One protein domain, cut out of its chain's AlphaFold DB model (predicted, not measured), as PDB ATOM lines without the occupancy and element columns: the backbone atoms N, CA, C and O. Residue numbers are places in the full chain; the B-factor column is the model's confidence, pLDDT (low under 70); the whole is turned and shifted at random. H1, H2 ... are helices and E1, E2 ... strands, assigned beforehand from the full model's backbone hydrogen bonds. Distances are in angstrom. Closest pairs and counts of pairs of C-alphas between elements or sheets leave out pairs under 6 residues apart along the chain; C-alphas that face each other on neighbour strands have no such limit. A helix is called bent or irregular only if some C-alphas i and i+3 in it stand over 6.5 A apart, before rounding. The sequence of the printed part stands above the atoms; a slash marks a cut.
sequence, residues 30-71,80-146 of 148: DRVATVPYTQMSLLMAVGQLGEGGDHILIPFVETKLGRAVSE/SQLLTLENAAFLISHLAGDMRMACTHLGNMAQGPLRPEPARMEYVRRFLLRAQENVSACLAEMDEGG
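This is residues 30 to 71 and 80 to 146 of the 148 residues of an uncharacterized protein of Methylobacterium aquaticum (UniProt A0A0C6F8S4). A long hairpin of two strands, E1 and E2, has helix H1 packed along one side, chiefly on E1, and helix H2 folds back to run loosely beside H1. The last part, residues 136 to 146, of which 136 to 144 belong to H2, sticks out free of the body. The printed part has 109 residues, with two named strands followed by two named helices, E1 E2 H1 H2; the sheet has the order E1 - E2 and is antiparallel, and the class is mixed, helices and strands. The whole is loose, with a radius of gyration of the C-alphas of 18.0 A, and flat, spanning 56 by 44 by 23 A.

Find C-alpha 37 at (-12.279, -25.294, 8.604), where E1 begins; it covers residues 37 to 48 and is 35.3 A long from first to last C-alpha. E2, residues 55 to 66, measures 35.0 A. H1, residues 85 to 109, starts at C-alpha 85 at (-14.100, -11.648, 17.127) and is 36.1 A long. H2, residues 118 to 144, is 38.9 A long and ends at C-alpha 144 at (-19.418, -7.153, 32.651).

Start at the hairpin of E1 and E2, antiparallel neighbours whose directions stand at 161 degrees. At one end of the pairing, C-alphas 37 and 66 face each other at 5.6 A, and at the other, C-alphas 48 and 55 do so at 4.5 A. Look for N 43 and O 60, 2.8 A apart, and N 41 and O 62, 2.9 A apart, both within hydrogen-bond range. From E1 go to H1: the two have 9 pairs of C-alphas within 8 A, the closest being those of Leu 42 and Ala 102 at 5.7 A. E2 and H1 are near each other, with 12 pairs of C-alphas within 10 A. H1 and H2 are also near each other, with 9 such pairs, and so are E2 and H2, with 5. E1 and H2 are apart. In H1 and H2 every O i to N i+4 pair is within hydrogen-bond range, and neither helix is bent.

The two C-alphas farthest apart are those of Gly 52 and Gly 146, 59.4 A. Residues 72 to 79 are not printed, and C-alphas 71 and 80 are 18.3 A apart across the cut, which falls in the link from E2 to H1. The links from E1 to E2 and from H1 to H2 are short. The mean pLDDT of the printed part is 71.8; look for values under 70 at 50 residues, among them residues 30 to 46, 49 to 71 and 80 to 85.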
ATOM      1  N   ASP A  30     -11.029  -6.065   2.677       56.19
ATOM      2  CA  ASP A  30     -10.015  -6.749   1.862       56.19
ATOM      3  C   ASP A  30      -8.960  -7.482   2.710       56.19
ATOM      4  O   ASP A  30      -8.165  -8.263   2.185       56.19
ATOM      5  N   ARG A  31      -8.941  -7.238   4.029       56.53
ATOM      6  CA  ARG A  31      -7.984  -7.831   4.972       56.53
ATOM      7  C   ARG A  31      -8.608  -8.853   5.921       56.53
ATOM      8  O   ARG A  31      -7.861  -9.518   6.634       56.53
ATOM      9  N   VAL A  32      -9.940  -8.974   5.960       54.38
ATOM     10  CA  VAL A  32     -10.639  -9.908   6.855       54.38
ATOM     11  C   VAL A  32     -10.707 -11.289   6.211       54.38
ATOM     12  O   VAL A  32     -11.269 -11.458   5.132       54.38
ATOM     13  N   ALA A  33     -10.173 -12.296   6.898       57.91
ATOM     14  CA  ALA A  33     -10.250 -13.682   6.457       57.91
ATOM     15  C   ALA A  33     -11.380 -14.443   7.160       57.91
ATOM     16  O   ALA A  33     -11.676 -14.244   8.341       57.91
ATOM     17  N   THR A  34     -11.977 -15.384   6.434       53.34
ATOM     18  CA  THR A  34     -12.832 -16.429   7.006       53.34
ATOM     19  C   THR A  34     -12.022 -17.717   7.114       53.34
ATOM     20  O   THR A  34     -11.317 -18.080   6.171       53.34
ATOM     21  N   VAL A  35     -12.120 -18.414   8.250       56.09
ATOM     22  CA  VAL A  35     -11.508 -19.737   8.453       56.09
ATOM     23  C   VAL A  35     -12.583 -20.802   8.207       56.09
ATOM     24  O   VAL A  35     -13.368 -21.075   9.113       56.09
ATOM     25  N   PRO A  36     -12.684 -21.382   6.995       51.88
ATOM     26  CA  PRO A  36     -13.746 -22.330   6.652       51.88
ATOM     27  C   PRO A  36     -13.655 -23.662   7.402       51.88
ATOM     28  O   PRO A  36     -14.676 -24.320   7.587       51.88
ATOM     29  N   TYR A  37     -12.454 -24.088   7.803       57.97
ATOM     30  CA  TYR A  37     -12.279 -25.294   8.604       57.97
ATOM     31  C   TYR A  37     -10.980 -25.273   9.409       57.97
ATOM     32  O   TYR A  37      -9.957 -24.717   8.997       57.97
ATOM     33  N   THR A  38     -11.020 -25.977  10.533       60.03
ATOM     34  CA  THR A  38      -9.849 -26.406  11.290       60.03
ATOM     35  C   THR A  38      -9.829 -27.916  11.359       60.03
ATOM     36  O   THR A  38     -10.872 -28.544  11.522       60.03
ATOM     37  N   GLN A  39      -8.644 -28.498  11.250       59.69
ATOM     38  CA  GLN A  39      -8.464 -29.927  11.440       59.69
ATOM     39  C   GLN A  39      -7.309 -30.159  12.402       59.69
ATOM     40  O   GLN A  39      -6.186 -29.730  12.128       59.69
ATOM     41  N   MET A  40      -7.557 -30.891  13.486       56.75
ATOM     42  CA  MET A  40      -6.492 -31.478  14.292       56.75
ATOM     43  C   MET A  40      -6.442 -32.990  14.170       56.75
ATOM     44  O   MET A  40      -7.457 -33.680  14.172       56.75
ATOM     45  N   SER A  41      -5.224 -33.511  14.076       59.28
ATOM     46  CA  SER A  41      -4.950 -34.943  14.029       59.28
ATOM     47  C   SER A  41      -3.985 -35.310  15.148       59.28
ATOM     48  O   SER A  41      -2.901 -34.737  15.262       59.28
ATOM     49  N   LEU A  42      -4.378 -36.277  15.980       57.09
ATOM     50  CA  LEU A  42      -3.497 -36.859  16.988       57.09
ATOM     51  C   LEU A  42      -2.560 -37.864  16.310       57.09
ATOM     52  O   LEU A  42      -3.001 -38.847  15.716       57.09
ATOM     53  N   LEU A  43      -1.263 -37.630  16.448       66.56
ATOM     54  CA  LEU A  43      -0.191 -38.511  16.015       66.56
ATOM     55  C   LEU A  43       0.491 -39.089  17.258       66.56
ATOM     56  O   LEU A  43       0.738 -38.384  18.235       66.56
ATOM     57  N   MET A  44       0.807 -40.379  17.232       64.88
ATOM     58  CA  MET A  44       1.417 -41.077  18.363       64.88
ATOM     59  C   MET A  44       2.738 -41.694  17.920       64.88
ATOM     60  O   MET A  44       2.760 -42.483  16.979       64.88
ATOM     61  N   ALA A  45       3.829 -41.362  18.608       65.19
ATOM     62  CA  ALA A  45       5.116 -42.025  18.424       65.19
ATOM     63  C   ALA A  45       5.452 -42.896  19.637       65.19
ATOM     64  O   ALA A  45       5.061 -42.587  20.763       65.19
ATOM     65  N   VAL A  46       6.210 -43.965  19.411       69.88
ATOM     66  CA  VAL A  46       6.812 -44.751  20.491       69.88
ATOM     67  C   VAL A  46       8.199 -44.180  20.763       69.88
ATOM     68  O   VAL A  46       9.031 -44.113  19.862       69.88
ATOM     69  N   GLY A  47       8.429 -43.738  21.994       70.69
ATOM     70  CA  GLY A  47       9.731 -43.314  22.494       70.69
ATOM     71  C   GLY A  47      10.256 -44.269  23.559       70.69
ATOM     72  O   GLY A  47       9.552 -45.181  23.989       70.69
ATOM     73  N   GLN A  48      11.482 -44.028  24.012       73.31
ATOM     74  CA  GLN A  48      12.102 -44.773  25.103       73.31
ATOM     75  C   GLN A  48      12.588 -43.801  26.179       73.31
ATOM     76  O   GLN A  48      13.188 -42.768  25.867       73.31
ATOM     77  N   LEU A  49      12.301 -44.105  27.445       64.00
ATOM     78  CA  LEU A  49      12.667 -43.254  28.571       64.00
ATOM     79  C   LEU A  49      14.131 -43.496  28.989       64.00
ATOM     80  O   LEU A  49      14.404 -44.302  29.870       64.00
ATOM     81  N   GLY A  50      15.078 -42.786  28.372       69.31
ATOM     82  CA  GLY A  50      16.517 -42.939  28.649       69.31
ATOM     83  C   GLY A  50      17.140 -44.196  28.021       69.31
ATOM     84  O   GLY A  50      16.457 -44.978  27.359       69.31
ATOM     85  N   GLU A  51      18.452 -44.394  28.199       59.84
ATOM     86  CA  GLU A  51      19.139 -45.584  27.672       59.84
ATOM     87  C   GLU A  51      18.667 -46.850  28.404       59.84
ATOM     88  O   GLU A  51      18.908 -47.023  29.596       59.84
ATOM     89  N   GLY A  52      17.977 -47.740  27.681       69.19
ATOM     90  CA  GLY A  52      17.483 -49.016  28.212       69.19
ATOM     91  C   GLY A  52      16.190 -48.936  29.034       69.19
ATOM     92  O   GLY A  52      15.787 -49.953  29.593       69.19
ATOM     93  N   GLY A  53      15.537 -47.773  29.112       67.38
ATOM     94  CA  GLY A  53      14.301 -47.609  29.882       67.38
ATOM     95  C   GLY A  53      13.031 -48.058  29.160       67.38
ATOM     96  O   GLY A  53      13.069 -48.621  28.060       67.38
ATOM     97  N   ASP A  54      11.891 -47.798  29.801       68.75
ATOM     98  CA  ASP A  54      10.578 -48.231  29.328       68.75
ATOM     99  C   ASP A  54      10.166 -47.537  28.027       68.75
ATOM    100  O   ASP A  54      10.472 -46.364  27.783       68.75
ATOM    101  N   HIS A  55       9.434 -48.274  27.191       68.75
ATOM    102  CA  HIS A  55       8.833 -47.718  25.987       68.75
ATOM    103  C   HIS A  55       7.595 -46.909  26.374       68.75
ATOM    104  O   HIS A  55       6.710 -47.398  27.077       68.75
ATOM    105  N   ILE A  56       7.527 -45.672  25.898       55.62
ATOM    106  CA  ILE A  56       6.470 -44.715  26.218       55.62
ATOM    107  C   ILE A  56       5.786 -44.225  24.952       55.62
ATOM    108  O   ILE A  56       6.386 -44.156  23.879       55.62
ATOM    109  N   LEU A  57       4.524 -43.834  25.082       58.06
ATOM    110  CA  LEU A  57       3.813 -43.149  24.011       58.06
ATOM    111  C   LEU A  57       4.022 -41.635  24.110       58.06
ATOM    112  O   LEU A  57       3.785 -41.017  25.150       58.06
ATOM    113  N   ILE A  58       4.441 -41.040  22.998       60.44
ATOM    114  CA  ILE A  58       4.670 -39.609  22.829       60.44
ATOM    115  C   ILE A  58       3.573 -39.066  21.900       60.44
ATOM    116  O   ILE A  58       3.650 -39.279  20.689       60.44
ATOM    117  N   PRO A  59       2.556 -38.366  22.438       60.16
ATOM    118  CA  PRO A  59       1.571 -37.683  21.609       60.16
ATOM    119  C   PRO A  59       2.153 -36.432  20.947       60.16
ATOM    120  O   PRO A  59       2.919 -35.679  21.568       60.16
ATOM    121  N   PHE A  60       1.715 -36.221  19.711       60.78
ATOM    122  CA  PHE A  60       1.865 -35.028  18.888       60.78
ATOM    123  C   PHE A  60       0.491 -34.656  18.331       60.78
ATOM    124  O   PHE A  60      -0.325 -35.531  18.056       60.78
ATOM    125  N   VAL A  61       0.238 -33.368  18.135       51.69
ATOM    126  CA  VAL A  61      -0.970 -32.898  17.453       51.69
ATOM    127  C   VAL A  61      -0.525 -32.120  16.228       51.69
ATOM    128  O   VAL A  61       0.257 -31.179  16.345       51.69
ATOM    129  N   GLU A  62      -0.986 -32.546  15.057       62.16
ATOM    130  CA  GLU A  62      -0.911 -31.742  13.843       62.16
ATOM    131  C   GLU A  62      -2.177 -30.887  13.773       62.16
ATOM    132  O   GLU A  62      -3.279 -31.431  13.833       62.16
ATOM    133  N   THR A  63      -2.024 -29.573  13.631       52.00
ATOM    134  CA  THR A  63      -3.137 -28.631  13.464       52.00
ATOM    135  C   THR A  63      -3.025 -27.968  12.100       52.00
ATOM    136  O   THR A  63      -1.980 -27.420  11.757       52.00
ATOM    137  N   LYS A  64      -4.109 -28.005  11.322       62.84
ATOM    138  CA  LYS A  64      -4.234 -27.333  10.027       62.84
ATOM    139  C   LYS A  64      -5.352 -26.304  10.097       62.84
ATOM    140  O   LYS A  64      -6.479 -26.630  10.470       62.84
ATOM    141  N   LEU A  65      -5.025 -25.074   9.711       63.09
ATOM    142  CA  LEU A  65      -5.966 -23.973   9.533       63.09
ATOM    143  C   LEU A  65      -6.104 -23.750   8.027       63.09
ATOM    144  O   LEU A  65      -5.168 -23.285   7.379       63.09
ATOM    145  N   GLY A  66      -7.228 -24.166   7.445       53.78
ATOM    146  CA  GLY A  66      -7.456 -24.000   6.013       53.78
ATOM    147  C   GLY A  66      -7.859 -22.566   5.698       53.78
ATOM    148  O   GLY A  66      -8.853 -22.087   6.235       53.78
ATOM    149  N   ARG A  67      -7.126 -21.888   4.808       53.72
ATOM    150  CA  ARG A  67      -7.570 -20.656   4.135       53.72
ATOM    151  C   ARG A  67      -8.170 -21.040   2.778       53.72
ATOM    152  O   ARG A  67      -7.679 -21.959   2.129       53.72
ATOM    153  N   ALA A  68      -9.200 -20.333   2.316       46.72
ATOM    154  CA  ALA A  68      -9.542 -20.345   0.895       46.72
ATOM    155  C   ALA A  68      -8.460 -19.538   0.156       46.72
ATOM    156  O   ALA A  68      -8.473 -18.308   0.184       46.72
ATOM    157  N   VAL A  69      -7.447 -20.213  -0.390       48.53
ATOM    158  CA  VAL A  69      -6.335 -19.560  -1.098       48.53
ATOM    159  C   VAL A  69      -6.611 -19.638  -2.598       48.53
ATOM    160  O   VAL A  69      -6.841 -20.721  -3.130       48.53
ATOM    161  N   SER A  70      -6.613 -18.491  -3.277       49.06
ATOM    162  CA  SER A  70      -6.477 -18.417  -4.736       49.06
ATOM    163  C   SER A  70      -5.139 -19.035  -5.158       49.06
ATOM    164  O   SER A  70      -4.149 -18.817  -4.467       49.06
ATOM    165  N   GLU A  71      -5.111 -19.773  -6.268       46.75
ATOM    166  CA  GLU A  71      -4.090 -20.772  -6.659       46.75
ATOM    167  C   GLU A  71      -2.602 -20.327  -6.755       46.75
ATOM    168  O   GLU A  71      -1.764 -21.165  -7.066       46.75
ATOM    169  N   SER A  80      -1.037 -15.434   9.725       54.34
ATOM    170  CA  SER A  80      -1.267 -14.028  10.134       54.34
ATOM    171  C   SER A  80      -2.420 -13.450   9.318       54.34
ATOM    172  O   SER A  80      -2.258 -13.101   8.150       54.34
ATOM    173  N   GLN A  81      -3.618 -13.436   9.900       60.31
ATOM    174  CA  GLN A  81      -4.837 -12.945   9.255       60.31
ATOM    175  C   GLN A  81      -5.662 -12.140  10.253       60.31
ATOM    176  O   GLN A  81      -5.714 -12.467  11.442       60.31
ATOM    177  N   LEU A  82      -6.337 -11.103   9.761       54.88
ATOM    178  CA  LEU A  82      -7.306 -10.361  10.551       54.88
ATOM    179  C   LEU A  82      -8.613 -11.163  10.594       54.88
ATOM    180  O   LEU A  82      -9.206 -11.450   9.554       54.88
ATOM    181  N   LEU A  83      -9.053 -11.532  11.793       54.66
ATOM    182  CA  LEU A  83     -10.310 -12.243  12.023       54.66
ATOM    183  C   LEU A  83     -11.297 -11.329  12.744       54.66
ATOM    184  O   LEU A  83     -10.895 -10.488  13.551       54.66
ATOM    185  N   THR A  84     -12.592 -11.521  12.491       63.34
ATOM    186  CA  THR A  84     -13.620 -10.973  13.383       63.34
ATOM    187  C   THR A  84     -13.575 -11.697  14.730       63.34
ATOM    188  O   THR A  84     -13.062 -12.820  14.827       63.34
ATOM    189  N   LEU A  85     -14.103 -11.068  15.782       65.38
ATOM    190  CA  LEU A  85     -14.100 -11.648  17.127       65.38
ATOM    191  C   LEU A  85     -14.902 -12.960  17.178       65.38
ATOM    192  O   LEU A  85     -14.473 -13.918  17.815       65.38
ATOM    193  N   GLU A  86     -16.010 -13.041  16.441       72.25
ATOM    194  CA  GLU A  86     -16.851 -14.234  16.321       72.25
ATOM    195  C   GLU A  86     -16.098 -15.378  15.632       72.25
ATOM    196  O   GLU A  86     -16.153 -16.514  16.094       72.25
ATOM    197  N   ASN A  87     -15.334 -15.084  14.572       61.72
ATOM    198  CA  ASN A  87     -14.508 -16.084  13.889       61.72
ATOM    199  C   ASN A  87     -13.348 -16.565  14.773       61.72
ATOM    200  O   ASN A  87     -13.003 -17.746  14.743       61.72
ATOM    201  N   ALA A  88     -12.765 -15.680  15.587       71.00
ATOM    202  CA  ALA A  88     -11.758 -16.061  16.576       71.00
ATOM    203  C   ALA A  88     -12.358 -16.940  17.692       71.00
ATOM    204  O   ALA A  88     -11.763 -17.952  18.060       71.00
ATOM    205  N   ALA A  89     -13.558 -16.614  18.185       77.62
ATOM    206  CA  ALA A  89     -14.276 -17.423  19.170       77.62
ATOM    207  C   ALA A  89     -14.692 -18.793  18.605       77.62
ATOM    208  O   ALA A  89     -14.495 -19.820  19.259       77.62
ATOM    209  N   PHE A  90     -15.193 -18.830  17.364       76.00
ATOM    210  CA  PHE A  90     -15.495 -20.062  16.634       76.00
ATOM    211  C   PHE A  90     -14.252 -20.944  16.502       76.00
ATOM    212  O   PHE A  90     -14.301 -22.130  16.829       76.00
ATOM    213  N   LEU A  91     -13.120 -20.353  16.106       78.31
ATOM    214  CA  LEU A  91     -11.836 -21.036  15.998       78.31
ATOM    215  C   LEU A  91     -11.406 -21.656  17.337       78.31
ATOM    216  O   LEU A  91     -11.060 -22.834  17.382       78.31
ATOM    217  N   ILE A  92     -11.466 -20.897  18.435       85.69
ATOM    218  CA  ILE A  92     -11.128 -21.393  19.778       85.69
ATOM    219  C   ILE A  92     -12.046 -22.554  20.184       85.69
ATOM    220  O   ILE A  92     -11.559 -23.570  20.680       85.69
ATOM    221  N   SER A  93     -13.356 -22.436  19.942       84.38
ATOM    222  CA  SER A  93     -14.341 -23.484  20.238       84.38
ATOM    223  C   SER A  93     -14.055 -24.774  19.465       84.38
ATOM    224  O   SER A  93     -13.988 -25.858  20.051       84.38
ATOM    225  N   HIS A  94     -13.790 -24.657  18.162       82.00
ATOM    226  CA  HIS A  94     -13.428 -25.789  17.314       82.00
ATOM    227  C   HIS A  94     -12.125 -26.450  17.772       82.00
ATOM    228  O   HIS A  94     -12.074 -27.670  17.932       82.00
ATOM    229  N   LEU A  95     -11.091 -25.653  18.068       84.19
ATOM    230  CA  LEU A  95      -9.822 -26.169  18.572       84.19
ATOM    231  C   LEU A  95      -9.990 -26.879  19.927       84.19
ATOM    232  O   LEU A  95      -9.401 -27.933  20.164       84.19
ATOM    233  N   ALA A  96     -10.825 -26.349  20.822       88.50
ATOM    234  CA  ALA A  96     -11.138 -27.003  22.088       88.50
ATOM    235  C   ALA A  96     -11.880 -28.339  21.879       88.50
ATOM    236  O   ALA A  96     -11.566 -29.331  22.546       88.50
ATOM    237  N   GLY A  97     -12.821 -28.393  20.931       86.44
ATOM    238  CA  GLY A  97     -13.533 -29.614  20.544       86.44
ATOM    239  C   GLY A  97     -12.600 -30.696  19.993       86.44
ATOM    240  O   GLY A  97     -12.652 -31.848  20.432       86.44
ATOM    241  N   ASP A  98     -11.695 -30.310  19.104       82.19
ATOM    242  CA  ASP A  98     -10.661 -31.167  18.530       82.19
ATOM    243  C   ASP A  98      -9.688 -31.700  19.599       82.19
ATOM    244  O   ASP A  98      -9.398 -32.899  19.660       82.19
ATOM    245  N   MET A  99      -9.236 -30.832  20.509       87.62
ATOM    246  CA  MET A  99      -8.370 -31.228  21.620       87.62
ATOM    247  C   MET A  99      -9.079 -32.199  22.574       87.62
ATOM    248  O   MET A  99      -8.471 -33.156  23.061       87.62
ATOM    249  N   ARG A 100     -10.388 -32.014  22.801       90.25
ATOM    250  CA  ARG A 100     -11.211 -32.969  23.555       90.25
ATOM    251  C   ARG A 100     -11.198 -34.346  22.890       90.25
ATOM    252  O   ARG A 100     -10.973 -35.331  23.591       90.25
ATOM    253  N   MET A 101     -11.383 -34.428  21.569       85.50
ATOM    254  CA  MET A 101     -11.315 -35.705  20.841       85.50
ATOM    255  C   MET A 101      -9.938 -36.367  20.969       85.50
ATOM    256  O   MET A 101      -9.857 -37.561  21.257       85.50
ATOM    257  N   ALA A 102      -8.852 -35.597  20.832       81.00
ATOM    258  CA  ALA A 102      -7.492 -36.101  21.014       81.00
ATOM    259  C   ALA A 102      -7.275 -36.679  22.426       81.00
ATOM    260  O   ALA A 102      -6.755 -37.787  22.568       81.00
ATOM    261  N   CYS A 103      -7.741 -35.988  23.470       87.00
ATOM    262  CA  CYS A 103      -7.710 -36.491  24.846       87.00
ATOM    263  C   CYS A 103      -8.535 -37.778  25.018       87.00
ATOM    264  O   CYS A 103      -8.089 -38.698  25.705       87.00
ATOM    265  N   THR A 104      -9.705 -37.884  24.380       87.19
ATOM    266  CA  THR A 104     -10.516 -39.112  24.389       87.19
ATOM    267  C   THR A 104      -9.779 -40.278  23.732       87.19
ATOM    268  O   THR A 104      -9.700 -41.361  24.315       87.19
ATOM    269  N   HIS A 105      -9.186 -40.071  22.552       81.44
ATOM    270  CA  HIS A 105      -8.394 -41.100  21.875       81.44
ATOM    271  C   HIS A 105      -7.184 -41.528  22.705       81.44
ATOM    272  O   HIS A 105      -6.937 -42.726  22.854       81.44
ATOM    273  N   LEU A 106      -6.484 -40.570  23.314       82.12
ATOM    274  CA  LEU A 106      -5.376 -40.852  24.215       82.12
ATOM    275  C   LEU A 106      -5.824 -41.676  25.429       82.12
ATOM    276  O   LEU A 106      -5.157 -42.647  25.780       82.12
ATOM    277  N   GLY A 107      -6.965 -41.334  26.033       81.56
ATOM    278  CA  GLY A 107      -7.561 -42.092  27.132       81.56
ATOM    279  C   GLY A 107      -7.864 -43.542  26.748       81.56
ATOM    280  O   GLY A 107      -7.539 -44.451  27.509       81.56
ATOM    281  N   ASN A 108      -8.403 -43.766  25.547       80.56
ATOM    282  CA  ASN A 108      -8.680 -45.107  25.026       80.56
ATOM    283  C   ASN A 108      -7.389 -45.904  24.771       80.56
ATOM    284  O   ASN A 108      -7.298 -47.068  25.157       80.56
ATOM    285  N   MET A 109      -6.364 -45.284  24.177       76.12
ATOM    286  CA  MET A 109      -5.070 -45.935  23.921       76.12
ATOM    287  C   MET A 109      -4.312 -46.255  25.212       76.12
ATOM    288  O   MET A 109      -3.682 -47.306  25.322       76.12
ATOM    289  N   ALA A 110      -4.413 -45.381  26.213       77.50
ATOM    290  CA  ALA A 110      -3.775 -45.555  27.509       77.50
ATOM    291  C   ALA A 110      -4.371 -46.704  28.340       77.50
ATOM    292  O   ALA A 110      -3.807 -47.022  29.382       77.50
ATOM    293  N   GLN A 111      -5.484 -47.327  27.927       77.00
ATOM    294  CA  GLN A 111      -5.996 -48.559  28.551       77.00
ATOM    295  C   GLN A 111      -5.201 -49.812  28.140       77.00
ATOM    296  O   GLN A 111      -5.370 -50.867  28.749       77.00
ATOM    297  N   GLY A 112      -4.328 -49.701  27.133       72.50
ATOM    298  CA  GLY A 112      -3.421 -50.762  26.706       72.50
ATOM    299  C   GLY A 112      -2.186 -50.940  27.611       72.50
ATOM    300  O   GLY A 112      -2.060 -50.296  28.654       72.50
ATOM    301  N   PRO A 113      -1.238 -51.811  27.211       71.38
ATOM    302  CA  PRO A 113      -0.021 -52.088  27.981       71.38
ATOM    303  C   PRO A 113       0.968 -50.911  28.012       71.38
ATOM    304  O   PRO A 113       1.847 -50.878  28.868       71.38
ATOM    305  N   LEU A 114       0.827 -49.945  27.099       69.06
ATOM    306  CA  LEU A 114       1.657 -48.745  27.039       69.06
ATOM    307  C   LEU A 114       0.899 -47.554  27.625       69.06
ATOM    308  O   LEU A 114      -0.227 -47.258  27.222       69.06
ATOM    309  N   ARG A 115       1.537 -46.848  28.560       75.94
ATOM    310  CA  ARG A 115       0.996 -45.633  29.178       75.94
ATOM    311  C   ARG A 115       1.684 -44.390  28.599       75.94
ATOM    312  O   ARG A 115       2.872 -44.446  28.271       75.94
ATOM    313  N   PRO A 116       0.963 -43.264  28.455       77.12
ATOM    314  CA  PRO A 116       1.596 -41.990  28.149       77.12
ATOM    315  C   PRO A 116       2.492 -41.546  29.309       77.12
ATOM    316  O   PRO A 116       2.212 -41.840  30.471       77.12
ATOM    317  N   GLU A 117       3.569 -40.833  28.983       77.50
ATOM    318  CA  GLU A 117       4.532 -40.358  29.978       77.50
ATOM    319  C   GLU A 117       3.859 -39.367  30.963       77.50
ATOM    320  O   GLU A 117       3.298 -38.357  30.516       77.50
ATOM    321  N   PRO A 118       3.865 -39.639  32.287       73.88
ATOM    322  CA  PRO A 118       3.090 -38.873  33.262       73.88
ATOM    323  C   PRO A 118       3.433 -37.382  33.350       73.88
ATOM    324  O   PRO A 118       2.523 -36.565  33.501       73.88
ATOM    325  N   ALA A 119       4.709 -36.998  33.252       70.75
ATOM    326  CA  ALA A 119       5.100 -35.596  33.365       70.75
ATOM    327  C   ALA A 119       4.557 -34.772  32.189       70.75
ATOM    328  O   ALA A 119       4.000 -33.692  32.396       70.75
ATOM    329  N   ARG A 120       4.618 -35.297  30.960       70.88
ATOM    330  CA  ARG A 120       4.009 -34.676  29.775       70.88
ATOM    331  C   ARG A 120       2.495 -34.555  29.918       70.88
ATOM    332  O   ARG A 120       1.945 -33.533  29.515       70.88
ATOM    333  N   MET A 121       1.825 -35.538  30.524       84.94
ATOM    334  CA  MET A 121       0.383 -35.455  30.790       84.94
ATOM    335  C   MET A 121       0.039 -34.361  31.796       84.94
ATOM    336  O   MET A 121      -0.918 -33.617  31.591       84.94
ATOM    337  N   GLU A 122       0.850 -34.203  32.838       81.94
ATOM    338  CA  GLU A 122       0.681 -33.120  33.802       81.94
ATOM    339  C   GLU A 122       0.915 -31.742  33.159       81.94
ATOM    340  O   GLU A 122       0.155 -30.809  33.420       81.94
ATOM    341  N   TYR A 123       1.892 -31.605  32.255       77.38
ATOM    342  CA  TYR A 123       2.067 -30.371  31.480       77.38
ATOM    343  C   TYR A 123       0.842 -30.052  30.620       77.38
ATOM    344  O   TYR A 123       0.329 -28.935  30.686       77.38
ATOM    345  N   VAL A 124       0.344 -31.026  29.851       83.69
ATOM    346  CA  VAL A 124      -0.866 -30.853  29.028       83.69
ATOM    347  C   VAL A 124      -2.049 -30.435  29.900       83.69
ATOM    348  O   VAL A 124      -2.732 -29.462  29.585       83.69
ATOM    349  N   ARG A 125      -2.247 -31.101  31.043       90.12
ATOM    350  CA  ARG A 125      -3.306 -30.768  32.000       90.12
ATOM    351  C   ARG A 125      -3.215 -29.320  32.484       90.12
ATOM    352  O   ARG A 125      -4.231 -28.631  32.498       90.12
ATOM    353  N   ARG A 126      -2.024 -28.835  32.848       91.12
ATOM    354  CA  ARG A 126      -1.831 -27.440  33.288       91.12
ATOM    355  C   ARG A 126      -2.165 -26.427  32.200       91.12
ATOM    356  O   ARG A 126      -2.790 -25.415  32.497       91.12
ATOM    357  N   PHE A 127      -1.778 -26.689  30.951       88.06
ATOM    358  CA  PHE A 127      -2.120 -25.798  29.840       88.06
ATOM    359  C   PHE A 127      -3.623 -25.771  29.562       88.06
ATOM    360  O   PHE A 127      -4.166 -24.693  29.336       88.06
ATOM    361  N   LEU A 128      -4.306 -26.917  29.642       92.31
ATOM    362  CA  LEU A 128      -5.761 -26.981  29.482       92.31
ATOM    363  C   LEU A 128      -6.503 -26.244  30.604       92.31
ATOM    364  O   LEU A 128      -7.458 -25.526  30.320       92.31
ATOM    365  N   LEU A 129      -6.043 -26.362  31.853       93.44
ATOM    366  CA  LEU A 129      -6.600 -25.598  32.975       93.44
ATOM    367  C   LEU A 129      -6.425 -24.092  32.773       93.44
ATOM    368  O   LEU A 129      -7.378 -23.335  32.910       93.44
ATOM    369  N   ARG A 130      -5.236 -23.654  32.353       91.62
ATOM    370  CA  ARG A 130      -4.994 -22.241  32.054       91.62
ATOM    371  C   ARG A 130      -5.846 -21.732  30.886       91.62
ATOM    372  O   ARG A 130      -6.304 -20.597  30.908       91.62
ATOM    373  N   ALA A 131      -6.057 -22.558  29.861       90.19
ATOM    374  CA  ALA A 131      -6.945 -22.215  28.754       90.19
ATOM    375  C   ALA A 131      -8.396 -22.055  29.233       90.19
ATOM    376  O   ALA A 131      -9.050 -21.090  28.850       90.19
ATOM    377  N   GLN A 132      -8.869 -22.946  30.112       93.81
ATOM    378  CA  GLN A 132     -10.177 -22.823  30.755       93.81
ATOM    379  C   GLN A 132     -10.293 -21.512  31.543       93.81
ATOM    380  O   GLN A 132     -11.257 -20.783  31.339       93.81
ATOM    381  N   GLU A 133      -9.307 -21.189  32.384       93.81
ATOM    382  CA  GLU A 133      -9.276 -19.938  33.157       93.81
ATOM    383  C   GLU A 133      -9.357 -18.704  32.249       93.81
ATOM    384  O   GLU A 133     -10.167 -17.815  32.496       93.81
ATOM    385  N   ASN A 134      -8.571 -18.673  31.169       90.62
ATOM    386  CA  ASN A 134      -8.583 -17.564  30.216       90.62
ATOM    387  C   ASN A 134      -9.939 -17.423  29.509       90.62
ATOM    388  O   ASN A 134     -10.446 -16.315  29.395       90.62
ATOM    389  N   VAL A 135     -10.540 -18.527  29.048       91.25
ATOM    390  CA  VAL A 135     -11.863 -18.491  28.398       91.25
ATOM    391  C   VAL A 135     -12.935 -18.024  29.383       91.25
ATOM    392  O   VAL A 135     -13.766 -17.196  29.025       91.25
ATOM    393  N   SER A 136     -12.900 -18.500  30.629       92.50
ATOM    394  CA  SER A 136     -13.812 -18.037  31.679       92.50
ATOM    395  C   SER A 136     -13.643 -16.549  31.986       92.50
ATOM    396  O   SER A 136     -14.644 -15.862  32.158       92.50
ATOM    397  N   ALA A 137     -12.408 -16.042  32.016       89.50
ATOM    398  CA  ALA A 137     -12.146 -14.616  32.181       89.50
ATOM    399  C   ALA A 137     -12.687 -13.797  30.999       89.50
ATOM    400  O   ALA A 137     -13.357 -12.798  31.227       89.50
ATOM    401  N   CYS A 138     -12.488 -14.250  29.754       86.19
ATOM    402  CA  CYS A 138     -13.057 -13.585  28.577       86.19
ATOM    403  C   CYS A 138     -14.589 -13.509  28.640       86.19
ATOM    404  O   CYS A 138     -15.152 -12.468  28.321       86.19
ATOM    405  N   LEU A 139     -15.260 -14.585  29.064       87.94
ATOM    406  CA  LEU A 139     -16.715 -14.582  29.247       87.94
ATOM    407  C   LEU A 139     -17.140 -13.579  30.327       87.94
ATOM    408  O   LEU A 139     -18.028 -12.773  30.083       87.94
ATOM    409  N   ALA A 140     -16.456 -13.570  31.476       88.62
ATOM    410  CA  ALA A 140     -16.737 -12.614  32.547       88.62
ATOM    411  C   ALA A 140     -16.558 -11.156  32.087       88.62
ATOM    412  O   ALA A 140     -17.411 -10.319  32.362       88.62
ATOM    413  N   GLU A 141     -15.496 -10.856  31.334       84.25
ATOM    414  CA  GLU A 141     -15.264  -9.522  30.764       84.25
ATOM    415  C   GLU A 141     -16.348  -9.122  29.745       84.25
ATOM    416  O   GLU A 141     -16.748  -7.957  29.697       84.25
ATOM    417  N   MET A 142     -16.853 -10.070  28.948       77.06
ATOM    418  CA  MET A 142     -17.965  -9.826  28.020       77.06
ATOM    419  C   MET A 142     -19.287  -9.560  28.755       77.06
ATOM    420  O   MET A 142     -20.020  -8.644  28.375       77.06
ATOM    421  N   ASP A 143     -19.565 -10.311  29.820       83.12
ATOM    422  CA  ASP A 143     -20.775 -10.161  30.633       83.12
ATOM    423  C   ASP A 143     -20.766  -8.835  31.420       83.12
ATOM    424  O   ASP A 143     -21.772  -8.125  31.466       83.12
ATOM    425  N   GLU A 144     -19.615  -8.449  31.983       76.38
ATOM    426  CA  GLU A 144     -19.418  -7.153  32.651       76.38
ATOM    427  C   GLU A 144     -19.470  -5.969  31.667       76.38
ATOM    428  O   GLU A 144     -19.897  -4.870  32.032       76.38
ATOM    429  N   GLY A 145     -19.062  -6.192  30.412       56.88
ATOM    430  CA  GLY A 145     -19.056  -5.205  29.330       56.88
ATOM    431  C   GLY A 145     -20.425  -4.897  28.707       56.88
ATOM    432  O   GLY A 145     -20.535  -3.913  27.974       56.88
ATOM    433  N   GLY A 146     -21.470  -5.674  29.021       55.03
ATOM    434  CA  GLY A 146     -22.861  -5.375  28.663       55.03
ATOM    435  C   GLY A 146     -23.371  -6.016  27.367       55.03
ATOM    436  O   GLY A 146     -23.730  -5.307  26.428       55.03
TER     437      GLY A 146